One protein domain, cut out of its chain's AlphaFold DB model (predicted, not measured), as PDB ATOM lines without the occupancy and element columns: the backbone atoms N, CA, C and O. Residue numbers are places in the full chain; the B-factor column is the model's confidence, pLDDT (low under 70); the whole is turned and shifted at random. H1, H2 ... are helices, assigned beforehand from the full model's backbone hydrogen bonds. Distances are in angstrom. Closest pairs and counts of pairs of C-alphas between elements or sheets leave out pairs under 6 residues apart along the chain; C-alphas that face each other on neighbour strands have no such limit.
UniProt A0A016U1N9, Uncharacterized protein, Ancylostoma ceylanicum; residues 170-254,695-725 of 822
ATOM      1  N   GLU A 170      65.786 -16.865  65.885       66.25
ATOM      2  CA  GLU A 170      65.473 -18.052  65.082       66.25
ATOM      3  C   GLU A 170      65.278 -19.327  65.922       66.25
ATOM      4  O   GLU A 170      64.595 -20.251  65.486       66.25
ATOM      5  N   GLN A 171      65.833 -19.367  67.135       67.62
ATOM      6  CA  GLN A 171      65.703 -20.475  68.085       67.62
ATOM      7  C   GLN A 171      64.498 -20.323  69.025       67.62
ATOM      8  O   GLN A 171      64.194 -21.252  69.767       67.62
ATOM      9  N   LEU A 172      63.800 -19.179  69.011       71.06
ATOM     10  CA  LEU A 172      62.626 -18.967  69.860       71.06
ATOM     11  C   LEU A 172      61.405 -19.721  69.324       71.06
ATOM     12  O   LEU A 172      61.196 -19.726  68.109       71.06
ATOM     13  N   PRO A 173      60.551 -20.289  70.202       65.38
ATOM     14  CA  PRO A 173      59.311 -20.940  69.786       65.38
ATOM     15  C   PRO A 173      58.454 -20.038  68.905       65.38
ATOM     16  O   PRO A 173      58.010 -20.449  67.841       65.38
ATOM     17  N   TRP A 174      58.314 -18.780  69.309       84.88
ATOM     18  CA  TRP A 174      57.714 -17.704  68.536       84.88
ATOM     19  C   TRP A 174      58.264 -16.375  69.057       84.88
ATOM     20  O   TRP A 174      58.583 -16.255  70.240       84.88
ATOM     21  N   CYS A 175      58.395 -15.377  68.188       76.62
ATOM     22  CA  CYS A 175      58.810 -14.033  68.573       76.62
ATOM     23  C   CYS A 175      57.987 -13.021  67.779       76.62
ATOM     24  O   CYS A 175      58.031 -13.091  66.543       76.62
ATOM     25  N   PRO A 176      57.343 -12.041  68.439       77.00
ATOM     26  CA  PRO A 176      56.586 -11.019  67.733       77.00
ATOM     27  C   PRO A 176      57.488 -10.295  66.732       77.00
ATOM     28  O   PRO A 176      58.703 -10.122  66.945       77.00
ATOM     29  N   SER A 177      56.919  -9.899  65.598       73.25
ATOM     30  CA  SER A 177      57.614  -9.019  64.670       73.25
ATOM     31  C   SER A 177      57.910  -7.676  65.336       73.25
ATOM     32  O   SER A 177      57.274  -7.288  66.312       73.25
ATOM     33  N   LYS A 178      58.888  -6.921  64.811       69.12
ATOM     34  CA  LYS A 178      59.143  -5.570  65.341       69.12
ATOM     35  C   LYS A 178      57.861  -4.737  65.302       69.12
ATOM     36  O   LYS A 178      57.641  -3.963  66.219       69.12
ATOM     37  N   LYS A 179      57.036  -4.914  64.263       64.94
ATOM     38  CA  LYS A 179      55.747  -4.240  64.056       64.94
ATOM     39  C   LYS A 179      54.670  -4.678  65.061       64.94
ATOM     40  O   LYS A 179      53.871  -3.848  65.453       64.94
ATOM     41  N   GLU A 180      54.721  -5.925  65.522       65.81
ATOM     42  CA  GLU A 180      53.795  -6.520  66.504       65.81
ATOM     43  C   GLU A 180      54.216  -6.313  67.968       65.81
ATOM     44  O   GLU A 180      53.544  -6.803  68.878       65.81
ATOM     45  N   LEU A 181      55.335  -5.617  68.220       66.19
ATOM     46  CA  LEU A 181      55.705  -5.203  69.573       66.19
ATOM     47  C   LEU A 181      54.652  -4.224  70.084       66.19
ATOM     48  O   LEU A 181      54.652  -3.055  69.698       66.19
ATOM     49  N   PHE A 182      53.777  -4.737  70.939       66.31
ATOM     50  CA  PHE A 182      52.706  -3.997  71.576       66.31
ATOM     51  C   PHE A 182      52.981  -3.869  73.085       66.31
ATOM     52  O   PHE A 182      53.522  -4.817  73.671       66.31
ATOM     53  N   PRO A 183      52.618  -2.741  73.716       66.25
ATOM     54  CA  PRO A 183      52.240  -1.463  73.102       66.25
ATOM     55  C   PRO A 183      53.483  -0.591  72.822       66.25
ATOM     56  O   PRO A 183      54.556  -0.798  73.397       66.25
ATOM     57  N   ARG A 184      53.359   0.373  71.901       73.31
ATOM     58  CA  ARG A 184      54.435   1.316  71.537       73.31
ATOM     59  C   ARG A 184      54.201   2.699  72.131       73.31
ATOM     60  O   ARG A 184      53.082   3.050  72.469       73.31
ATOM     61  N   GLY A 185      55.262   3.497  72.220       76.69
ATOM     62  CA  GLY A 185      55.203   4.887  72.689       76.69
ATOM     63  C   GLY A 185      55.226   5.051  74.210       76.69
ATOM     64  O   GLY A 185      55.387   6.169  74.686       76.69
ATOM     65  N   MET A 186      55.150   3.952  74.962       84.19
ATOM     66  CA  MET A 186      55.257   3.935  76.420       84.19
ATOM     67  C   MET A 186      56.434   3.069  76.877       84.19
ATOM     68  O   MET A 186      56.842   2.122  76.200       84.19
ATOM     69  N   LEU A 187      56.997   3.419  78.033       88.75
ATOM     70  CA  LEU A 187      58.099   2.705  78.674       88.75
ATOM     71  C   LEU A 187      57.702   2.356  80.100       88.75
ATOM     72  O   LEU A 187      56.965   3.109  80.732       88.75
ATOM     73  N   SER A 188      58.231   1.243  80.595       91.38
ATOM     74  CA  SER A 188      57.832   0.720  81.899       91.38
ATOM     75  C   SER A 188      58.299   1.607  83.047       91.38
ATOM     76  O   SER A 188      59.325   2.298  82.945       91.38
ATOM     77  N   ALA A 189      57.544   1.575  84.143       91.50
ATOM     78  CA  ALA A 189      57.981   2.101  85.430       91.50
ATOM     79  C   ALA A 189      59.223   1.353  85.941       91.50
ATOM     80  O   ALA A 189      60.140   1.991  86.456       91.50
ATOM     81  N   LEU A 190      59.283   0.041  85.695       93.00
ATOM     82  CA  LEU A 190      60.383  -0.828  86.099       93.00
ATOM     83  C   LEU A 190      61.625  -0.625  85.220       93.00
ATOM     84  O   LEU A 190      61.557  -0.619  83.982       93.00
ATOM     85  N   GLY A 191      62.783  -0.536  85.870       93.25
ATOM     86  CA  GLY A 191      64.092  -0.587  85.226       93.25
ATOM     87  C   GLY A 191      64.421  -1.977  84.672       93.25
ATOM     88  O   GLY A 191      63.831  -2.994  85.045       93.25
ATOM     89  N   GLN A 192      65.402  -2.056  83.774       92.38
ATOM     90  CA  GLN A 192      65.782  -3.305  83.108       92.38
ATOM     91  C   GLN A 192      66.308  -4.370  84.083       92.38
ATOM     92  O   GLN A 192      66.153  -5.566  83.815       92.38
ATOM     93  N   ASP A 193      66.936  -3.958  85.181       93.31
ATOM     94  CA  ASP A 193      67.429  -4.861  86.225       93.31
ATOM     95  C   ASP A 193      66.290  -5.383  87.110       93.31
ATOM     96  O   ASP A 193      66.254  -6.575  87.418       93.31
ATOM     97  N   GLU A 194      65.304  -4.542  87.424       94.38
ATOM     98  CA  GLU A 194      64.095  -4.936  88.158       94.38
ATOM     99  C   GLU A 194      63.262  -5.928  87.345       94.38
ATOM    100  O   GLU A 194      62.897  -6.991  87.847       94.38
ATOM    101  N   GLN A 195      63.052  -5.662  86.051       93.38
ATOM    102  CA  GLN A 195      62.358  -6.601  85.166       93.38
ATOM    103  C   GLN A 195      63.099  -7.944  85.045       93.38
ATOM    104  O   GLN A 195      62.467  -9.002  85.022       93.38
ATOM    105  N   GLN A 196      64.437  -7.938  85.001       92.56
ATOM    106  CA  GLN A 196      65.234  -9.172  85.007       92.56
ATOM    107  C   GLN A 196      65.108  -9.934  86.324       92.56
ATOM    108  O   GLN A 196      64.980 -11.160  86.309       92.56
ATOM    109  N   ARG A 197      65.139  -9.222  87.455       92.75
ATOM    110  CA  ARG A 197      64.965  -9.811  88.782       92.75
ATOM    111  C   ARG A 197      63.585 -10.448  88.906       92.75
ATOM    112  O   ARG A 197      63.507 -11.609  89.296       92.75
ATOM    113  N   PHE A 198      62.537  -9.743  88.486       91.81
ATOM    114  CA  PHE A 198      61.171 -10.258  88.428       91.81
ATOM    115  C   PHE A 198      61.093 -11.560  87.624       91.81
ATOM    116  O   PHE A 198      60.656 -12.590  88.135       91.81
ATOM    117  N   LEU A 199      61.595 -11.543  86.384       90.75
ATOM    118  CA  LEU A 199      61.607 -12.712  85.504       90.75
ATOM    119  C   LEU A 199      62.333 -13.905  86.121       90.75
ATOM    120  O   LEU A 199      61.831 -15.025  86.048       90.75
ATOM    121  N   ALA A 200      63.500 -13.674  86.722       88.88
ATOM    122  CA  ALA A 200      64.273 -14.730  87.359       88.88
ATOM    123  C   ALA A 200      63.492 -15.376  88.510       88.88
ATOM    124  O   ALA A 200      63.523 -16.597  88.667       88.88
ATOM    125  N   ILE A 201      62.760 -14.582  89.297       88.19
ATOM    126  CA  ILE A 201      61.908 -15.114  90.359       88.19
ATOM    127  C   ILE A 201      60.756 -15.935  89.760       88.19
ATOM    128  O   ILE A 201      60.578 -17.082  90.167       88.19
ATOM    129  N   CYS A 202      60.032 -15.421  88.761       87.56
ATOM    130  CA  CYS A 202      58.945 -16.159  88.099       87.56
ATOM    131  C   CYS A 202      59.419 -17.483  87.496       87.56
ATOM    132  O   CYS A 202      58.785 -18.517  87.685       87.56
ATOM    133  N   GLN A 203      60.560 -17.481  86.805       85.38
ATOM    134  CA  GLN A 203      61.148 -18.697  86.246       85.38
ATOM    135  C   GLN A 203      61.517 -19.703  87.329       85.38
ATOM    136  O   GLN A 203      61.288 -20.894  87.149       85.38
ATOM    137  N   ASN A 204      62.074 -19.243  88.450       82.38
ATOM    138  CA  ASN A 204      62.377 -20.122  89.571       82.38
ATOM    139  C   ASN A 204      61.106 -20.748  90.147       82.38
ATOM    140  O   ASN A 204      61.129 -21.941  90.412       82.38
ATOM    141  N   ILE A 205      60.013 -19.991  90.280       79.31
ATOM    142  CA  ILE A 205      58.724 -20.515  90.759       79.31
ATOM    143  C   ILE A 205      58.156 -21.535  89.772       79.31
ATOM    144  O   ILE A 205      57.809 -22.638  90.177       79.31
ATOM    145  N   MET A 206      58.115 -21.216  88.476       79.06
ATOM    146  CA  MET A 206      57.606 -22.144  87.459       79.06
ATOM    147  C   MET A 206      58.420 -23.441  87.384       79.06
ATOM    148  O   MET A 206      57.857 -24.498  87.136       79.06
ATOM    149  N   ASN A 207      59.734 -23.359  87.593       74.31
ATOM    150  CA  ASN A 207      60.624 -24.515  87.571       74.31
ATOM    151  C   ASN A 207      60.530 -25.311  88.886       74.31
ATOM    152  O   ASN A 207      60.205 -26.497  88.901       74.31
ATOM    153  N   ALA A 208      60.808 -24.674  90.021       67.94
ATOM    154  CA  ALA A 208      60.869 -25.347  91.315       67.94
ATOM    155  C   ALA A 208      59.488 -25.750  91.854       67.94
ATOM    156  O   ALA A 208      59.414 -26.659  92.672       67.94
ATOM    157  N   GLY A 209      58.411 -25.097  91.408       63.47
ATOM    158  CA  GLY A 209      57.065 -25.228  91.975       63.47
ATOM    159  C   GLY A 209      56.880 -24.477  93.298       63.47
ATOM    160  O   GLY A 209      55.762 -24.386  93.790       63.47
ATOM    161  N   GLU A 210      57.955 -23.915  93.855       66.19
ATOM    162  CA  GLU A 210      57.979 -23.255  95.157       66.19
ATOM    163  C   GLU A 210      58.871 -22.012  95.138       66.19
ATOM    164  O   GLU A 210      59.765 -21.836  94.298       66.19
ATOM    165  N   ILE A 211      58.651 -21.135  96.113       68.31
ATOM    166  CA  ILE A 211      59.447 -19.927  96.283       68.31
ATOM    167  C   ILE A 211      60.726 -20.272  97.036       68.31
ATOM    168  O   ILE A 211      60.711 -20.567  98.225       68.31
ATOM    169  N   ARG A 212      61.863 -20.145  96.349       66.19
ATOM    170  CA  ARG A 212      63.178 -20.482  96.914       66.19
ATOM    171  C   ARG A 212      63.588 -19.633  98.128       66.19
ATOM    172  O   ARG A 212      64.328 -20.118  98.977       66.19
ATOM    173  N   PHE A 213      63.163 -18.369  98.194       77.75
ATOM    174  CA  PHE A 213      63.529 -17.440  99.270       77.75
ATOM    175  C   PHE A 213      62.328 -16.592  99.686       77.75
ATOM    176  O   PHE A 213      61.721 -15.950  98.833       77.75
ATOM    177  N   ALA A 214      62.034 -16.497 100.986       74.88
ATOM    178  CA  ALA A 214      60.908 -15.703 101.493       74.88
ATOM    179  C   ALA A 214      60.967 -14.220 101.072       74.88
ATOM    180  O   ALA A 214      59.937 -13.613 100.789       74.88
ATOM    181  N   ASN A 215      62.168 -13.641 100.939       83.19
ATOM    182  CA  ASN A 215      62.335 -12.263 100.459       83.19
ATOM    183  C   ASN A 215      61.843 -12.057  99.017       83.19
ATOM    184  O   ASN A 215      61.373 -10.967  98.696       83.19
ATOM    185  N   ASN A 216      61.847 -13.101  98.178       84.62
ATOM    186  CA  ASN A 216      61.334 -13.011  96.811       84.62
ATOM    187  C   ASN A 216      59.839 -12.647  96.782       84.62
ATOM    188  O   ASN A 216      59.404 -12.000  95.837       84.62
ATOM    189  N   LEU A 217      59.057 -13.028  97.802       80.25
ATOM    190  CA  LEU A 217      57.644 -12.644  97.902       80.25
ATOM    191  C   LEU A 217      57.475 -11.135  98.055       80.25
ATOM    192  O   LEU A 217      56.616 -10.542  97.406       80.25
ATOM    193  N   LYS A 218      58.298 -10.509  98.905       86.00
ATOM    194  CA  LYS A 218      58.267  -9.057  99.120       86.00
ATOM    195  C   LYS A 218      58.691  -8.317  97.854       86.00
ATOM    196  O   LYS A 218      58.035  -7.355  97.473       86.00
ATOM    197  N   GLU A 219      59.738  -8.803  97.185       89.44
ATOM    198  CA  GLU A 219      60.205  -8.246  95.910       89.44
ATOM    199  C   GLU A 219      59.142  -8.354  94.807       89.44
ATOM    200  O   GLU A 219      58.839  -7.353  94.166       89.44
ATOM    201  N   ILE A 220      58.525  -9.530  94.618       88.31
ATOM    202  CA  ILE A 220      57.448  -9.711  93.631       88.31
ATOM    203  C   ILE A 220      56.302  -8.744  93.905       88.31
ATOM    204  O   ILE A 220      55.899  -8.038  92.987       88.31
ATOM    205  N   LYS A 221      55.798  -8.688  95.145       88.12
ATOM    206  CA  LYS A 221      54.690  -7.790  95.506       88.12
ATOM    207  C   LYS A 221      55.047  -6.334  95.220       88.12
ATOM    208  O   LYS A 221      54.246  -5.600  94.656       88.12
ATOM    209  N   HIS A 222      56.273  -5.927  95.543       91.75
ATOM    210  CA  HIS A 222      56.750  -4.581  95.253       91.75
ATOM    211  C   HIS A 222      56.750  -4.271  93.750       91.75
ATOM    212  O   HIS A 222      56.182  -3.265  93.330       91.75
ATOM    213  N   PHE A 223      57.331  -5.149  92.932       93.00
ATOM    214  CA  PHE A 223      57.342  -4.975  91.481       93.00
ATOM    215  C   PHE A 223      55.941  -5.063  90.860       93.00
ATOM    216  O   PHE A 223      55.657  -4.367  89.888       93.00
ATOM    217  N   GLN A 224      55.059  -5.907  91.403       91.19
ATOM    218  CA  GLN A 224      53.665  -5.983  90.980       91.19
ATOM    219  C   GLN A 224      52.972  -4.642  91.212       91.19
ATOM    220  O   GLN A 224      52.456  -4.096  90.243       91.19
ATOM    221  N   ASN A 225      53.048  -4.073  92.413       92.38
ATOM    222  CA  ASN A 225      52.421  -2.785  92.718       92.38
ATOM    223  C   ASN A 225      52.959  -1.661  91.819       92.38
ATOM    224  O   ASN A 225      52.191  -0.874  91.282       92.38
ATOM    225  N   GLN A 226      54.276  -1.614  91.585       93.00
ATOM    226  CA  GLN A 226      54.860  -0.606  90.691       93.00
ATOM    227  C   GLN A 226      54.371  -0.717  89.239       93.00
ATOM    228  O   GLN A 226      54.263   0.290  88.547       93.00
ATOM    229  N   ALA A 227      54.120  -1.940  88.764       91.44
ATOM    230  CA  ALA A 227      53.718  -2.200  87.387       91.44
ATOM    231  C   ALA A 227      52.197  -2.397  87.214       91.44
ATOM    232  O   ALA A 227      51.744  -2.858  86.167       91.44
ATOM    233  N   GLU A 228      51.393  -2.104  88.235       90.69
ATOM    234  CA  GLU A 228      49.949  -2.336  88.214       90.69
ATOM    235  C   GLU A 228      49.229  -1.411  87.230       90.69
ATOM    236  O   GLU A 228      48.557  -1.893  86.318       90.69
ATOM    237  N   GLU A 229      49.446  -0.098  87.339       89.81
ATOM    238  CA  GLU A 229      48.833   0.889  86.441       89.81
ATOM    239  C   GLU A 229      49.198   0.630  84.974       89.81
ATOM    240  O   GLU A 229      48.341   0.679  84.090       89.81
ATOM    241  N   GLU A 230      50.463   0.288  84.700       90.19
ATOM    242  CA  GLU A 230      50.896  -0.018  83.336       90.19
ATOM    243  C   GLU A 230      50.261  -1.294  82.777       90.19
ATOM    244  O   GLU A 230      49.919  -1.329  81.591       90.19
ATOM    245  N   ARG A 231      50.072  -2.323  83.616       89.19
ATOM    246  CA  ARG A 231      49.385  -3.559  83.230       89.19
ATOM    247  C   ARG A 231      47.923  -3.294  82.928       89.19
ATOM    248  O   ARG A 231      47.464  -3.722  81.872       89.19
ATOM    249  N   ASN A 232      47.228  -2.575  83.804       89.81
ATOM    250  CA  ASN A 232      45.819  -2.235  83.624       89.81
ATOM    251  C   ASN A 232      45.620  -1.434  82.335       89.81
ATOM    252  O   ASN A 232      44.786  -1.789  81.505       89.81
ATOM    253  N   HIS A 233      46.466  -0.429  82.099       88.69
ATOM    254  CA  HIS A 233      46.406   0.352  80.869       88.69
ATOM    255  C   HIS A 233      46.655  -0.505  79.621       88.69
ATOM    256  O   HIS A 233      45.926  -0.404  78.640       88.69
ATOM    257  N   MET A 234      47.651  -1.389  79.639       87.62
ATOM    258  CA  MET A 234      47.905  -2.265  78.498       87.62
ATOM    259  C   MET A 234      46.775  -3.280  78.273       87.62
ATOM    260  O   MET A 234      46.503  -3.601  77.121       87.62
ATOM    261  N   GLN A 235      46.122  -3.785  79.324       89.00
ATOM    262  CA  GLN A 235      44.955  -4.657  79.170       89.00
ATOM    263  C   GLN A 235      43.815  -3.929  78.447       89.00
ATOM    264  O   GLN A 235      43.282  -4.474  77.484       89.00
ATOM    265  N   ILE A 236      43.517  -2.690  78.851       88.44
ATOM    266  CA  ILE A 236      42.528  -1.828  78.187       88.44
ATOM    267  C   ILE A 236      42.914  -1.618  76.719       88.44
ATOM    268  O   ILE A 236      42.140  -1.941  75.827       88.44
ATOM    269  N   LEU A 237      44.158  -1.208  76.452       86.06
ATOM    270  CA  LEU A 237      44.644  -0.978  75.089       86.06
ATOM    271  C   LEU A 237      44.572  -2.224  74.198       86.06
ATOM    272  O   LEU A 237      44.329  -2.094  73.002       86.06
ATOM    273  N   VAL A 238      44.843  -3.418  74.737       85.44
ATOM    274  CA  VAL A 238      44.727  -4.678  73.985       85.44
ATOM    275  C   VAL A 238      43.290  -4.886  73.529       85.44
ATOM    276  O   VAL A 238      43.069  -5.164  72.352       85.44
ATOM    277  N   VAL A 239      42.347  -4.768  74.462       87.75
ATOM    278  CA  VAL A 239      40.930  -5.006  74.202       87.75
ATOM    279  C   VAL A 239      40.406  -3.951  73.234       87.75
ATOM    280  O   VAL A 239      39.976  -4.313  72.144       87.75
ATOM    281  N   ASP A 240      40.605  -2.667  73.534       87.00
ATOM    282  CA  ASP A 240      40.164  -1.557  72.685       87.00
ATOM    283  C   ASP A 240      40.781  -1.632  71.283       87.00
ATOM    284  O   ASP A 240      40.121  -1.359  70.284       87.00
ATOM    285  N   SER A 241      42.060  -2.003  71.166       83.50
ATOM    286  CA  SER A 241      42.715  -2.123  69.862       83.50
ATOM    287  C   SER A 241      42.170  -3.284  69.037       83.50
ATOM    288  O   SER A 241      42.271  -3.223  67.814       83.50
ATOM    289  N   ILE A 242      41.701  -4.364  69.652       84.19
ATOM    290  CA  ILE A 242      41.166  -5.508  68.914       84.19
ATOM    291  C   ILE A 242      39.697  -5.255  68.580       84.19
ATOM    292  O   ILE A 242      39.345  -5.356  67.407       84.19
ATOM    293  N   GLU A 243      38.903  -4.822  69.563       84.50
ATOM    294  CA  GLU A 243      37.496  -4.444  69.389       84.50
ATOM    295  C   GLU A 243      37.375  -3.405  68.256       84.50
ATOM    296  O   GLU A 243      36.763  -3.679  67.234       84.50
ATOM    297  N   ASN A 244      38.096  -2.278  68.316       81.56
ATOM    298  CA  ASN A 244      37.948  -1.198  67.325       81.56
ATOM    299  C   ASN A 244      38.481  -1.504  65.911       81.56
ATOM    300  O   ASN A 244      38.109  -0.815  64.964       81.56
ATOM    301  N   ASN A 245      39.415  -2.450  65.753       77.00
ATOM    302  CA  ASN A 245      40.071  -2.696  64.456       77.00
ATOM    303  C   ASN A 245      39.661  -4.015  63.796       77.00
ATOM    304  O   ASN A 245      39.979  -4.229  62.623       77.00
ATOM    305  N   MET A 246      39.079  -4.944  64.556       75.88
ATOM    306  CA  MET A 246      38.898  -6.330  64.120       75.88
ATOM    307  C   MET A 246      37.534  -6.924  64.475       75.88
ATOM    308  O   MET A 246      37.169  -7.932  63.861       75.88
ATOM    309  N   GLU A 247      36.800  -6.330  65.420       77.56
ATOM    310  CA  GLU A 247      35.436  -6.723  65.773       77.56
ATOM    311  C   GLU A 247      34.471  -5.616  65.322       77.56
ATOM    312  O   GLU A 247      34.375  -4.556  65.929       77.56
ATOM    313  N   ASN A 248      33.756  -5.848  64.221       66.50
ATOM    314  CA  ASN A 248      32.681  -4.952  63.794       66.50
ATOM    315  C   ASN A 248      31.333  -5.512  64.270       66.50
ATOM    316  O   ASN A 248      31.219  -6.708  64.535       66.50
ATOM    317  N   SER A 249      30.293  -4.673  64.306       57.50
ATOM    318  CA  SER A 249      28.950  -5.028  64.799       57.50
ATOM    319  C   SER A 249      28.277  -6.214  64.094       57.50
ATOM    320  O   SER A 249      27.300  -6.740  64.616       57.50
ATOM    321  N   GLU A 250      28.769  -6.633  62.924       55.66
ATOM    322  CA  GLU A 250      28.136  -7.674  62.100       55.66
ATOM    323  C   GLU A 250      28.966  -8.959  61.943       55.66
ATOM    324  O   GLU A 250      28.402  -9.986  61.582       55.66
ATOM    325  N   SER A 251      30.285  -8.950  62.186       57.75
ATOM    326  CA  SER A 251      31.109 -10.173  62.128       57.75
ATOM    327  C   SER A 251      32.539  -9.976  62.639       57.75
ATOM    328  O   SER A 251      33.124  -8.891  62.577       57.75
ATOM    329  N   VAL A 252      33.133 -11.081  63.092       62.56
ATOM    330  CA  VAL A 252      34.552 -11.176  63.437       62.56
ATOM    331  C   VAL A 252      35.361 -11.463  62.170       62.56
ATOM    332  O   VAL A 252      35.169 -12.488  61.514       62.56
ATOM    333  N   SER A 253      36.302 -10.579  61.822       63.53
ATOM    334  CA  SER A 253      37.162 -10.766  60.643       63.53
ATOM    335  C   SER A 253      37.923 -12.107  60.704       63.53
ATOM    336  O   SER A 253      38.425 -12.462  61.767       63.53
ATOM    337  N   PRO A 254      38.167 -12.816  59.584       61.09
ATOM    338  CA  PRO A 254      39.058 -13.987  59.557       61.09
ATOM    339  C   PRO A 254      40.497 -13.684  60.010       61.09
ATOM    340  O   PRO A 254      41.262 -14.586  60.356       61.09
ATOM    341  N   SER A 695      50.485 -11.960  85.585       87.50
ATOM    342  CA  SER A 695      51.699 -11.251  85.992       87.50
ATOM    343  C   SER A 695      52.859 -12.189  86.322       87.50
ATOM    344  O   SER A 695      54.011 -11.778  86.231       87.50
ATOM    345  N   MET A 696      52.583 -13.449  86.671       87.25
ATOM    346  CA  MET A 696      53.603 -14.391  87.142       87.25
ATOM    347  C   MET A 696      54.085 -15.383  86.084       87.25
ATOM    348  O   MET A 696      55.015 -16.149  86.346       87.25
ATOM    349  N   ILE A 697      53.503 -15.360  84.883       90.19
ATOM    350  CA  ILE A 697      53.808 -16.320  83.819       90.19
ATOM    351  C   ILE A 697      54.463 -15.604  82.631       90.19
ATOM    352  O   ILE A 697      53.779 -15.095  81.742       90.19
ATOM    353  N   PRO A 698      55.806 -15.570  82.564       89.81
ATOM    354  CA  PRO A 698      56.495 -15.034  81.401       89.81
ATOM    355  C   PRO A 698      56.409 -15.996  80.221       89.81
ATOM    356  O   PRO A 698      56.723 -17.177  80.351       89.81
ATOM    357  N   LEU A 699      56.080 -15.487  79.038       90.94
ATOM    358  CA  LEU A 699      56.227 -16.241  77.793       90.94
ATOM    359  C   LEU A 699      57.698 -16.266  77.345       90.94
ATOM    360  O   LEU A 699      58.465 -15.338  77.620       90.94
ATOM    361  N   GLN A 700      58.107 -17.304  76.606       86.62
ATOM    362  CA  GLN A 700      59.517 -17.526  76.245       86.62
ATOM    363  C   GLN A 700      60.185 -16.327  75.550       86.62
ATOM    364  O   GLN A 700      61.368 -16.047  75.751       86.62
ATOM    365  N   TRP A 701      59.439 -15.586  74.736       82.75
ATOM    366  CA  TRP A 701      59.975 -14.418  74.044       82.75
ATOM    367  C   TRP A 701      60.195 -13.220  74.987       82.75
ATOM    368  O   TRP A 701      61.140 -12.460  74.779       82.75
ATOM    369  N   GLN A 702      59.386 -13.073  76.045       86.75
ATOM    370  CA  GLN A 702      59.548 -12.032  77.069       86.75
ATOM    371  C   GLN A 702      60.807 -12.288  77.896       86.75
ATOM    372  O   GLN A 702      61.591 -11.369  78.132       86.75
ATOM    373  N   ILE A 703      61.069 -13.560  78.221       86.25
ATOM    374  CA  ILE A 703      62.311 -14.010  78.867       86.25
ATOM    375  C   ILE A 703      63.530 -13.538  78.072       86.25
ATOM    376  O   ILE A 703      64.456 -12.947  78.625       86.25
ATOM    377  N   VAL A 704      63.528 -13.757  76.757       80.06
ATOM    378  CA  VAL A 704      64.670 -13.409  75.894       80.06
ATOM    379  C   VAL A 704      64.827 -11.904  75.719       80.06
ATOM    380  O   VAL A 704      65.947 -11.403  75.615       80.06
ATOM    381  N   GLN A 705      63.723 -11.164  75.747       80.12
ATOM    382  CA  GLN A 705      63.753  -9.705  75.778       80.12
ATOM    383  C   GLN A 705      64.117  -9.131  77.145       80.12
ATOM    384  O   GLN A 705      64.307  -7.919  77.241       80.12
ATOM    385  N   LYS A 706      64.229  -9.975  78.179       85.62
ATOM    386  CA  LYS A 706      64.392  -9.552  79.569       85.62
ATOM    387  C   LYS A 706      63.268  -8.598  80.001       85.62
ATOM    388  O   LYS A 706      63.516  -7.638  80.726       85.62
ATOM    389  N   ARG A 707      62.054  -8.845  79.502       86.44
ATOM    390  CA  ARG A 707      60.860  -8.044  79.766       86.44
ATOM    391  C   ARG A 707      59.946  -8.758  80.749       86.44
ATOM    392  O   ARG A 707      59.595  -9.909  80.502       86.44
ATOM    393  N   ALA A 708      59.545  -8.091  81.825       89.12
ATOM    394  CA  ALA A 708      58.616  -8.679  82.789       89.12
ATOM    395  C   ALA A 708      57.234  -8.967  82.147       89.12
ATOM    396  O   ALA A 708      56.852  -8.289  81.180       89.12
ATOM    397  N   PRO A 709      56.494  -9.985  82.633       86.69
ATOM    398  CA  PRO A 709      55.181 -10.338  82.099       86.69
ATOM    399  C   PRO A 709      54.229  -9.153  82.188       86.69
ATOM    400  O   PRO A 709      54.112  -8.497  83.223       86.69
ATOM    401  N   GLY A 710      53.584  -8.857  81.066       84.50
ATOM    402  CA  GLY A 710      52.656  -7.747  80.966       84.50
ATOM    403  C   GLY A 710      53.257  -6.368  81.277       84.50
ATOM    404  O   GLY A 710      52.532  -5.461  81.646       84.50
ATOM    405  N   CYS A 711      54.567  -6.181  81.168       88.50
ATOM    406  CA  CYS A 711      55.178  -4.868  81.370       88.50
ATOM    407  C   CYS A 711      55.580  -4.250  80.027       88.50
ATOM    408  O   CYS A 711      55.904  -4.963  79.064       88.50
ATOM    409  N   TYR A 712      55.620  -2.917  79.970       89.25
ATOM    410  CA  TYR A 712      56.223  -2.204  78.842       89.25
ATOM    411  C   TYR A 712      57.734  -2.474  78.766       89.25
ATOM    412  O   TYR A 712      58.367  -3.040  79.663       89.25
ATOM    413  N   VAL A 713      58.364  -2.039  77.675       88.12
ATOM    414  CA  VAL A 713      59.827  -2.080  77.560       88.12
ATOM    415  C   VAL A 713      60.452  -1.117  78.578       88.12
ATOM    416  O   VAL A 713      60.051   0.043  78.656       88.12
ATOM    417  N   ALA A 714      61.449  -1.581  79.337       90.31
ATOM    418  CA  ALA A 714      62.149  -0.758  80.324       90.31
ATOM    419  C   ALA A 714      62.823   0.481  79.699       90.31
ATOM    420  O   ALA A 714      63.298   0.455  78.554       90.31
ATOM    421  N   LYS A 715      62.904   1.576  80.466       89.88
ATOM    422  CA  LYS A 715      63.413   2.888  80.005       89.88
ATOM    423  C   LYS A 715      64.885   2.885  79.590       89.88
ATOM    424  O   LYS A 715      65.303   3.739  78.798       89.88
ATOM    425  N   ASP A 716      65.646   1.946  80.123       90.12
ATOM    426  CA  ASP A 716      67.070   1.678  79.926       90.12
ATOM    427  C   ASP A 716      67.324   0.432  79.051       90.12
ATOM    428  O   ASP A 716      68.469   0.058  78.789       90.12
ATOM    429  N   SER A 717      66.263  -0.182  78.512       86.38
ATOM    430  CA  SER A 717      66.374  -1.333  77.619       86.38
ATOM    431  C   SER A 717      67.009  -0.976  76.272       86.38
ATOM    432  O   SER A 717      66.738   0.065  75.666       86.38
ATOM    433  N   LYS A 718      67.743  -1.933  75.692       83.81
ATOM    434  CA  LYS A 718      68.230  -1.853  74.300       83.81
ATOM    435  C   LYS A 718      67.090  -1.770  73.278       83.81
ATOM    436  O   LYS A 718      67.313  -1.342  72.146       83.81
ATOM    437  N   LEU A 719      65.879  -2.180  73.660       80.88
ATOM    438  CA  LEU A 719      64.689  -2.140  72.813       80.88
ATOM    439  C   LEU A 719      63.948  -0.797  72.863       80.88
ATOM    440  O   LEU A 719      63.043  -0.598  72.051       80.88
ATOM    441  N   LYS A 720      64.359   0.151  73.722       84.56
ATOM    442  CA  LYS A 720      63.726   1.474  73.878       84.56
ATOM    443  C   LYS A 720      63.474   2.175  72.546       84.56
ATOM    444  O   LYS A 720      62.375   2.648  72.295       84.56
ATOM    445  N   GLY A 721      64.479   2.218  71.668       82.06
ATOM    446  CA  GLY A 721      64.353   2.899  70.376       82.06
ATOM    447  C   GLY A 721      63.294   2.275  69.459       82.06
ATOM    448  O   GLY A 721      62.654   2.988  68.695       82.06
ATOM    449  N   ILE A 722      63.082   0.959  69.549       79.69
ATOM    450  CA  ILE A 722      62.036   0.263  68.789       79.69
ATOM    451  C   ILE A 722      60.672   0.505  69.446       79.69
ATOM    452  O   ILE A 722      59.723   0.839  68.741       79.69
ATOM    453  N   ALA A 723      60.594   0.399  70.775       80.31
ATOM    454  CA  ALA A 723      59.369   0.620  71.543       80.31
ATOM    455  C   ALA A 723      58.816   2.045  71.377       80.31
ATOM    456  O   ALA A 723      57.613   2.224  71.241       80.31
ATOM    457  N   MET A 724      59.696   3.047  71.304       82.81
ATOM    458  CA  MET A 724      59.324   4.457  71.131       82.81
ATOM    459  C   MET A 724      59.108   4.871  69.671       82.81
ATOM    460  O   MET A 724      58.682   5.992  69.410       82.81
ATOM    461  N   SER A 725      59.428   4.011  68.699       78.62
ATOM    462  CA  SER A 725      59.242   4.360  67.289       78.62
ATOM    463  C   SER A 725      57.764   4.291  66.904       78.62
ATOM    464  O   SER A 725      57.131   3.243  67.061       78.62
TER     465      SER A 725
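Overview. This is residues 170 to 254 and 695 to 725 of the 822 residues of an uncharacterized protein of Ancylostoma ceylanicum (UniProt A0A016U1N9). Two helices placed end to end, H2 and H3, make the long axis of an elongated model; H1 folds back across H2 at a steep tilt, and long loops with the short helices H4 and H5 lie to one side of this line. The printed part has 116 residues with five named helices, in the order H1 to H5, and no named strand: the class is all helix. It is only just compact, close to loose, with a radius of gyration of the C-alphas of 15.8 A and spans of 52 by 32 by 30 A.

Along the chain. Begin at Glu 170; residues 170 to 191 hold no named element. Find C-alpha 192 at (65.782, -3.305, 83.108); from there H1 runs 24.0 A to residue 208. H2, residues 214 to 226, is 19.5 A long, and H3, residues 228 to 246, is 26.8 A long and ends at (38.898, -6.330, 64.120). Past the cut, H4 is residues 700 to 705 and H5 residues 720 to 723, ending at (59.369, 0.620, 71.543).

Arrangement. H1 touches H2 with residues 194 to 201 alone; look at the C-alphas of Phe 198 and Ile 220, the closest, 6.4 A apart. Their tilt is steep, 50 degrees, opposite ways. H2 and H3 meet only through their link. H4 is close to H1 but not clearly touching, Leu 199 and Ile 703 having the closest C-alphas at 6.8 A. H3 and H5 are apart. Every O i to N i+4 pair is within hydrogen-bond range in H1 and H4, 8 of 9 in H2 and 14 of 15 in H3; H5 is too short for one.

Size, cuts and confidence. The C-alphas farthest apart, of Phe 213 and Glu 250, are 52.2 A apart. Residues 255 to 694 are not printed, and C-alphas 254 and 695 are 29.4 A apart across this cut. The link from H4 to H5 is long. Look for pLDDT under 70 at, among others, residues 178 to 183, 208 to 212 and 248 to 254.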